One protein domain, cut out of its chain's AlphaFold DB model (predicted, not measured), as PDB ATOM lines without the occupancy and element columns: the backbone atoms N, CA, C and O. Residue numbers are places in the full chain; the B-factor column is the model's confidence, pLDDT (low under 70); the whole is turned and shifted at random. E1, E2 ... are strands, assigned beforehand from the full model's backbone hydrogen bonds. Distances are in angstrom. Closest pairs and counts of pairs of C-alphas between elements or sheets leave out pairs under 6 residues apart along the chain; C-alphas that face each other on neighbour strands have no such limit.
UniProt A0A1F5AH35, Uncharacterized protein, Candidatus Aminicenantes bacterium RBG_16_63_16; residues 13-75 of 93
ATOM      1  N   VAL A  13     167.112 201.659 192.626       92.62
ATOM      2  CA  VAL A  13     166.804 202.282 191.341       92.62
ATOM      3  C   VAL A  13     167.268 203.732 191.404       92.62
ATOM      4  O   VAL A  13     166.904 204.455 192.331       92.62
ATOM      5  N   GLY A  14     168.093 204.141 190.445       93.56
ATOM      6  CA  GLY A  14     168.661 205.484 190.368       93.56
ATOM      7  C   GLY A  14     168.491 206.091 188.981       93.56
ATOM      8  O   GLY A  14     168.810 205.455 187.976       93.56
ATOM      9  N   GLY A  15     167.996 207.327 188.930       95.19
ATOM     10  CA  GLY A  15     168.021 208.159 187.730       95.19
ATOM     11  C   GLY A  15     169.311 208.976 187.683       95.19
ATOM     12  O   GLY A  15     169.645 209.661 188.648       95.19
ATOM     13  N   PHE A  16     170.029 208.926 186.562       94.56
ATOM     14  CA  PHE A  16     171.302 209.633 186.374       94.56
ATOM     15  C   PHE A  16     171.214 210.672 185.245       94.56
ATOM     16  O   PHE A  16     172.120 210.831 184.423       94.56
ATOM     17  N   GLY A  17     170.094 211.402 185.203       91.12
ATOM     18  CA  GLY A  17     169.832 212.438 184.205       91.12
ATOM     19  C   GLY A  17     169.871 211.878 182.781       91.12
ATOM     20  O   GLY A  17     169.197 210.902 182.466       91.12
ATOM     21  N   ALA A  18     170.699 212.467 181.919       93.12
ATOM     22  CA  ALA A  18     170.773 212.091 180.505       93.12
ATOM     23  C   ALA A  18     171.294 210.662 180.238       93.12
ATOM     24  O   ALA A  18     171.218 210.201 179.103       93.12
ATOM     25  N   THR A  19     171.838 209.958 181.239       96.06
ATOM     26  CA  THR A  19     172.322 208.576 181.064       96.06
ATOM     27  C   THR A  19     171.258 207.522 181.366       96.06
ATOM     28  O   THR A  19     171.478 206.341 181.093       96.06
ATOM     29  N   GLY A  20     170.105 207.918 181.908       97.25
ATOM     30  CA  GLY A  20     168.937 207.053 182.030       97.25
ATOM     31  C   GLY A  20     168.603 206.586 183.447       97.25
ATOM     32  O   GLY A  20     169.047 207.162 184.444       97.25
ATOM     33  N   LEU A  21     167.799 205.524 183.513       96.88
ATOM     34  CA  LEU A  21     167.368 204.846 184.737       96.88
ATOM     35  C   LEU A  21     168.142 203.537 184.908       96.88
ATOM     36  O   LEU A  21     168.221 202.731 183.978       96.88
ATOM     37  N   TRP A  22     168.685 203.309 186.100       95.94
ATOM     38  CA  TRP A  22     169.619 202.219 186.369       95.94
ATOM     39  C   TRP A  22     169.257 201.455 187.638       95.94
ATOM     40  O   TRP A  22     168.710 202.018 188.585       95.94
ATOM     41  N   LEU A  23     169.605 200.171 187.651       93.38
ATOM     42  CA  LEU A  23     169.496 199.270 188.791       93.38
ATOM     43  C   LEU A  23     170.886 198.987 189.352       93.38
ATOM     44  O   LEU A  23     171.737 198.462 188.633       93.38
ATOM     45  N   TRP A  24     171.106 199.299 190.622       92.50
ATOM     46  CA  TRP A  24     172.257 198.810 191.367       92.50
ATOM     47  C   TRP A  24     171.918 197.481 192.010       92.50
ATOM     48  O   TRP A  24     170.971 197.391 192.794       92.50
ATOM     49  N   LYS A  25     172.746 196.481 191.724       89.31
ATOM     50  CA  LYS A  25     172.677 195.169 192.349       89.31
ATOM     51  C   LYS A  25     174.074 194.569 192.438       89.31
ATOM     52  O   LYS A  25     174.833 194.604 191.473       89.31
ATOM     53  N   ALA A  26     174.401 194.003 193.599       89.75
ATOM     54  CA  ALA A  26     175.612 193.207 193.819       89.75
ATOM     55  C   ALA A  26     176.925 193.849 193.304       89.75
ATOM     56  O   ALA A  26     177.796 193.159 192.780       89.75
ATOM     57  N   GLY A  27     177.079 195.171 193.448       90.94
ATOM     58  CA  GLY A  27     178.303 195.875 193.046       90.94
ATOM     59  C   GLY A  27     178.329 196.378 191.600       90.94
ATOM     60  O   GLY A  27     179.342 196.941 191.186       90.94
ATOM     61  N   ALA A  28     177.252 196.196 190.833       93.44
ATOM     62  CA  ALA A  28     177.166 196.622 189.441       93.44
ATOM     63  C   ALA A  28     175.884 197.414 189.152       93.44
ATOM     64  O   ALA A  28     174.817 197.140 189.703       93.44
ATOM     65  N   TRP A  29     175.998 198.385 188.241       95.00
ATOM     66  CA  TRP A  29     174.860 199.097 187.664       95.00
ATOM     67  C   TRP A  29     174.448 198.442 186.342       95.00
ATOM     68  O   TRP A  29     175.279 198.261 185.454       95.00
ATOM     69  N   THR A  30     173.160 198.142 186.194       94.38
ATOM     70  CA  THR A  30     172.547 197.679 184.941       94.38
ATOM     71  C   THR A  30     171.551 198.721 184.452       94.38
ATOM     72  O   THR A  30     170.714 199.188 185.225       94.38
ATOM     73  N   GLN A  31     171.620 199.096 183.174       96.00
ATOM     74  CA  GLN A  31     170.691 200.075 182.611       96.00
ATOM     75  C   GLN A  31     169.303 199.449 182.430       96.00
ATOM     76  O   GLN A  31     169.166 198.389 181.821       96.00
ATOM     77  N   LEU A  32     168.269 200.112 182.952       95.50
ATOM     78  CA  LEU A  32     166.867 199.719 182.782       95.50
ATOM     79  C   LEU A  32     166.182 200.500 181.659       95.50
ATOM     80  O   LEU A  32     165.298 199.963 180.993       95.50
ATOM     81  N   SER A  33     166.568 201.763 181.468       96.75
ATOM     82  CA  SER A  33     166.067 202.649 180.417       96.75
ATOM     83  C   SER A  33     167.139 203.666 180.030       96.75
ATOM     84  O   SER A  33     167.917 204.102 180.879       96.75
ATOM     85  N   GLY A  34     167.157 204.069 178.757       97.12
ATOM     86  CA  GLY A  34     167.989 205.177 178.270       97.12
ATOM     87  C   GLY A  34     167.465 206.563 178.665       97.12
ATOM     88  O   GLY A  34     168.155 207.554 178.459       97.12
ATOM     89  N   VAL A  35     166.263 206.635 179.240       96.06
ATOM     90  CA  VAL A  35     165.632 207.859 179.750       96.06
ATOM     91  C   VAL A  35     165.584 207.766 181.274       96.06
ATOM     92  O   VAL A  35     165.322 206.690 181.811       96.06
ATOM     93  N   ALA A  36     165.906 208.850 181.983       95.75
ATOM     94  CA  ALA A  36     165.727 208.894 183.431       95.75
ATOM     95  C   ALA A  36     164.245 209.086 183.750       95.75
ATOM     96  O   ALA A  36     163.560 209.831 183.058       95.75
ATOM     97  N   ALA A  37     163.769 208.389 184.777       95.75
ATOM     98  CA  ALA A  37     162.427 208.609 185.286       95.75
ATOM     99  C   ALA A  37     162.422 209.836 186.206       95.75
ATOM    100  O   ALA A  37     163.355 210.000 186.999       95.75
ATOM    101  N   ASP A  38     161.369 210.642 186.124       94.81
ATOM    102  CA  ASP A  38     161.098 211.733 187.061       94.81
ATOM    103  C   ASP A  38     160.659 211.152 188.412       94.81
ATOM    104  O   ASP A  38     161.171 211.539 189.467       94.81
ATOM    105  N   TYR A  39     159.811 210.115 188.372       94.62
ATOM    106  CA  TYR A  39     159.436 209.309 189.531       94.62
ATOM    107  C   TYR A  39     159.513 207.812 189.238       94.62
ATOM    108  O   TYR A  39     159.195 207.344 188.144       94.62
ATOM    109  N   ALA A  40     159.896 207.030 190.250       93.69
ATOM    110  CA  ALA A  40     159.912 205.577 190.171       93.69
ATOM    111  C   ALA A  40     159.418 204.946 191.475       93.69
ATOM    112  O   ALA A  40     159.800 205.372 192.567       93.69
ATOM    113  N   ALA A  41     158.596 203.904 191.366       91.75
ATOM    114  CA  ALA A  41     158.088 203.151 192.506       91.75
ATOM    115  C   ALA A  41     158.164 201.651 192.225       91.75
ATOM    116  O   ALA A  41     157.759 201.188 191.161       91.75
ATOM    117  N   ALA A  42     158.677 200.893 193.195       89.69
ATOM    118  CA  ALA A  42     158.745 199.442 193.113       89.69
ATOM    119  C   ALA A  42     157.649 198.816 193.978       89.69
ATOM    120  O   ALA A  42     157.593 199.058 195.186       89.69
ATOM    121  N   ARG A  43     156.799 197.990 193.375       85.75
ATOM    122  CA  ARG A  43     155.778 197.202 194.073       85.75
ATOM    123  C   ARG A  43     155.483 195.950 193.267       85.75
ATOM    124  O   ARG A  43     155.576 195.949 192.050       85.75
ATOM    125  N   ARG A  44     155.120 194.871 193.946       81.44
ATOM    126  CA  ARG A  44     154.612 193.675 193.284       81.44
ATOM    127  C   ARG A  44     153.190 193.940 192.788       81.44
ATOM    128  O   ARG A  44     152.332 194.264 193.600       81.44
ATOM    129  N   THR A  45     152.964 193.849 191.481       72.12
ATOM    130  CA  THR A  45     151.649 194.082 190.848       72.12
ATOM    131  C   THR A  45     151.061 192.811 190.222       72.12
ATOM    132  O   THR A  45     149.958 192.836 189.690       72.12
ATOM    133  N   GLY A  46     151.785 191.687 190.305       70.56
ATOM    134  CA  GLY A  46     151.349 190.358 189.871       70.56
ATOM    135  C   GLY A  46     152.506 189.509 189.328       70.56
ATOM    136  O   GLY A  46     153.637 189.973 189.235       70.56
ATOM    137  N   GLY A  47     152.234 188.253 188.955       66.06
ATOM    138  CA  GLY A  47     153.211 187.359 188.307       66.06
ATOM    139  C   GLY A  47     154.212 186.666 189.247       66.06
ATOM    140  O   GLY A  47     154.262 186.916 190.447       66.06
ATOM    141  N   SER A  48     155.006 185.733 188.714       63.06
ATOM    142  CA  SER A  48     156.106 185.065 189.431       63.06
ATOM    143  C   SER A  48     157.425 185.807 189.179       63.06
ATOM    144  O   SER A  48     157.796 185.979 188.020       63.06
ATOM    145  N   GLY A  49     158.139 186.229 190.226       70.25
ATOM    146  CA  GLY A  49     159.388 187.002 190.110       70.25
ATOM    147  C   GLY A  49     159.565 187.994 191.260       70.25
ATOM    148  O   GLY A  49     158.881 187.856 192.273       70.25
ATOM    149  N   GLY A  50     160.448 188.985 191.102       77.62
ATOM    150  CA  GLY A  50     160.585 190.107 192.038       77.62
ATOM    151  C   GLY A  50     159.395 191.085 192.005       77.62
ATOM    152  O   GLY A  50     158.332 190.802 191.455       77.62
ATOM    153  N   ARG A  51     159.566 192.244 192.637       83.62
ATOM    154  CA  ARG A  51     158.718 193.435 192.526       83.62
ATOM    155  C   ARG A  51     158.767 193.992 191.104       83.62
ATOM    156  O   ARG A  51     159.795 193.955 190.435       83.62
ATOM    157  N   ASP A  52     157.670 194.595 190.683       88.69
ATOM    158  CA  ASP A  52     157.610 195.346 189.437       88.69
ATOM    159  C   ASP A  52     158.071 196.785 189.678       88.69
ATOM    160  O   ASP A  52     158.112 197.262 190.817       88.69
ATOM    161  N   LEU A  53     158.429 197.483 188.602       92.19
ATOM    162  CA  LEU A  53     158.844 198.883 188.654       92.19
ATOM    163  C   LEU A  53     157.906 199.720 187.796       92.19
ATOM    164  O   LEU A  53     157.798 199.481 186.599       92.19
ATOM    165  N   VAL A  54     157.285 200.737 188.375       94.69
ATOM    166  CA  VAL A  54     156.604 201.780 187.606       94.69
ATOM    167  C   VAL A  54     157.545 202.970 187.487       94.69
ATOM    168  O   VAL A  54     158.133 203.391 188.484       94.69
ATOM    169  N   GLY A  55     157.708 203.474 186.268       95.88
ATOM    170  CA  GLY A  55     158.500 204.656 185.955       95.88
ATOM    171  C   GLY A  55     157.653 205.685 185.221       95.88
ATOM    172  O   GLY A  55     156.985 205.357 184.238       95.88
ATOM    173  N   ASP A  56     157.697 206.915 185.704       96.62
ATOM    174  CA  ASP A  56     157.200 208.091 185.006       96.62
ATOM    175  C   ASP A  56     158.367 208.770 184.282       96.62
ATOM    176  O   ASP A  56     159.367 209.126 184.903       96.62
ATOM    177  N   PHE A  57     158.270 208.882 182.960       96.88
ATOM    178  CA  PHE A  57     159.324 209.397 182.083       96.88
ATOM    179  C   PHE A  57     158.911 210.734 181.444       96.88
ATOM    180  O   PHE A  57     159.204 210.990 180.262       96.88
ATOM    181  N   GLY A  58     158.173 211.550 182.201       95.12
ATOM    182  CA  GLY A  58     157.683 212.859 181.798       95.12
ATOM    183  C   GLY A  58     156.809 212.764 180.550       95.12
ATOM    184  O   GLY A  58     155.928 211.913 180.423       95.12
ATOM    185  N   ALA A  59     157.124 213.561 179.527       95.75
ATOM    186  CA  ALA A  59     156.411 213.542 178.246       95.75
ATOM    187  C   ALA A  59     156.423 212.180 177.506       95.75
ATOM    188  O   ALA A  59     155.625 211.981 176.588       95.75
ATOM    189  N   THR A  60     157.304 211.239 177.876       96.38
ATOM    190  CA  THR A  60     157.310 209.866 177.324       96.38
ATOM    191  C   THR A  60     156.195 209.000 177.930       96.38
ATOM    192  O   THR A  60     155.798 207.981 177.354       96.38
ATOM    193  N   GLY A  61     155.664 209.407 179.081       97.38
ATOM    194  CA  GLY A  61     154.519 208.815 179.753       97.38
ATOM    195  C   GLY A  61     154.865 207.916 180.936       97.38
ATOM    196  O   GLY A  61     156.009 207.839 181.386       97.38
ATOM    197  N   LEU A  62     153.847 207.185 181.388       97.19
ATOM    198  CA  LEU A  62     153.888 206.266 182.518       97.19
ATOM    199  C   LEU A  62     154.021 204.820 182.035       97.19
ATOM    200  O   LEU A  62     153.215 204.346 181.225       97.19
ATOM    201  N   TRP A  63     155.007 204.100 182.565       97.00
ATOM    202  CA  TRP A  63     155.371 202.762 182.108       97.00
ATOM    203  C   TRP A  63     155.547 201.788 183.267       97.00
ATOM    204  O   TRP A  63     156.076 202.130 184.321       97.00
ATOM    205  N   LEU A  64     155.147 200.543 183.036       94.44
ATOM    206  CA  LEU A  64     155.312 199.417 183.943       94.44
ATOM    207  C   LEU A  64     156.401 198.490 183.412       94.44
ATOM    208  O   LEU A  64     156.323 198.032 182.273       94.44
ATOM    209  N   ARG A  65     157.402 198.195 184.237       92.81
ATOM    210  CA  ARG A  65     158.408 197.172 183.981       92.81
ATOM    211  C   ARG A  65     158.052 195.900 184.730       92.81
ATOM    212  O   ARG A  65     158.129 195.863 185.956       92.81
ATOM    213  N   GLN A  66     157.755 194.854 183.975       88.25
ATOM    214  CA  GLN A  66     157.406 193.527 184.472       88.25
ATOM    215  C   GLN A  66     158.271 192.483 183.779       88.25
ATOM    216  O   GLN A  66     158.425 192.513 182.557       88.25
ATOM    217  N   ALA A  67     158.874 191.577 184.555       85.31
ATOM    218  CA  ALA A  67     159.704 190.478 184.045       85.31
ATOM    219  C   ALA A  67     160.757 190.903 182.991       85.31
ATOM    220  O   ALA A  67     161.053 190.171 182.049       85.31
ATOM    221  N   GLY A  68     161.325 192.105 183.131       87.31
ATOM    222  CA  GLY A  68     162.345 192.618 182.214       87.31
ATOM    223  C   GLY A  68     161.848 193.548 181.105       87.31
ATOM    224  O   GLY A  68     162.665 194.271 180.534       87.31
ATOM    225  N   ALA A  69     160.545 193.574 180.823       91.06
ATOM    226  CA  ALA A  69     159.955 194.309 179.706       91.06
ATOM    227  C   ALA A  69     159.164 195.536 180.172       91.06
ATOM    228  O   ALA A  69     158.540 195.500 181.230       91.06
ATOM    229  N   TRP A  70     159.179 196.602 179.368       95.31
ATOM    230  CA  TRP A  70     158.396 197.818 179.593       95.31
ATOM    231  C   TRP A  70     157.079 197.782 178.812       95.31
ATOM    232  O   TRP A  70     157.078 197.559 177.601       95.31
ATOM    233  N   THR A  71     155.981 198.085 179.495       96.19
ATOM    234  CA  THR A  71     154.635 198.233 178.935       96.19
ATOM    235  C   THR A  71     154.116 199.626 179.267       96.19
ATOM    236  O   THR A  71     154.157 200.043 180.425       96.19
ATOM    237  N   GLN A  72     153.623 200.361 178.269       97.19
ATOM    238  CA  GLN A  72     153.062 201.691 178.500       97.19
ATOM    239  C   GLN A  72     151.694 201.575 179.180       97.19
ATOM    240  O   GLN A  72     150.802 200.901 178.666       97.19
ATOM    241  N   LEU A  73     151.523 202.255 180.313       95.62
ATOM    242  CA  LEU A  73     150.233 202.398 180.991       95.62
ATOM    243  C   LEU A  73     149.486 203.644 180.499       95.62
ATOM    244  O   LEU A  73     148.265 203.632 180.362       95.62
ATOM    245  N   SER A  74     150.223 204.722 180.221       97.06
ATOM    246  CA  SER A  74     149.694 205.983 179.701       97.06
ATOM    247  C   SER A  74     150.766 206.718 178.897       97.06
ATOM    248  O   SER A  74     151.934 206.716 179.271       97.06
ATOM    249  N   GLY A  75     150.372 207.389 177.814       97.69
ATOM    250  CA  GLY A  75     151.249 208.279 177.037       97.69
ATOM    251  C   GLY A  75     151.303 209.717 177.551       97.69
ATOM    252  O   GLY A  75     151.729 210.602 176.818       97.69
TER     253      GLY A  75
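This is residues 13 to 75 of the 93 residues of an uncharacterized protein of Candidatus Aminicenantes bacterium RBG_16_63_16 (UniProt A0A1F5AH35). Two small twisted sheets, each an antiparallel meander, stand next to each other like two blades, one of four strands and one of three; residues 34 to 38 join them. Between their named strands they come near each other only at one place, where edge strand E1 meets edge strand E4, and the loop of residues 44 to 51 reaches beyond the ends of E4 and E5. The printed part has 63 residues with seven named strands, E1 to E7 along the chain, and no named helix, and its class is all strand. The sheet orders are E4 - E5 - E6 - E7 and E1 - E2 - E3. The whole is compact, with a radius of gyration of the C-alphas of 11.3 A, and flat, with spans of 34 by 32 by 15 A.

In the larger sheet, E4 is residues 39 to 43, from C-alpha 39 at (159.436, 209.309, 189.531), E5 is residues 52 to 56, 13.5 A long, E6 is residues 62 to 66, and E7 is residues 69 to 74, 15.5 A long, ending with C-alpha 74 at (149.694, 205.983, 179.701). In the smaller sheet, E1 is residues 13 to 15, 7.0 A long, from C-alpha 13 at (166.804, 202.282, 191.341), E2 is residues 21 to 25, 13.4 A long, and E3 is residues 28 to 33, 15.5 A long.

The sheet of E4 to E7 is a meander, each strand the antiparallel neighbour of the one before, and it is strongly twisted, its C-alphas up to 4.6 A off the best plane. E4 and E5 form a hairpin at 164 degrees, with N 41 and O 54 within hydrogen-bond range at 3.0 A. E5 and E6 form a hairpin at 162 degrees, with N 65 and O 53 2.7 A apart. E6 and E7 form a hairpin at 150 degrees, with N 64 and O 71 2.8 A apart. E1, E2 and E3 make the other meander: E1 and E2 are a hairpin at 145 degrees, with N 14 and O 22 2.9 A apart, and E2 and E3 a hairpin at 150 degrees, with N 23 and O 30 2.8 A apart. Across the sheets, the closest C-alphas of E1 and E4 are those of Val 13 and Ala 40, 7.7 A apart. E3 and E4 are apart, and so are E2 and E5.

The two C-alphas farthest apart are those of Gly 27 and Gly 75, 33.8 A. The printed part has no cut. No link is long: the link E4 to E5, with 8 residues between them, is short, and the others are tight. The mean pLDDT of the printed part is 91.3, and residues 47 to 48 are under 70.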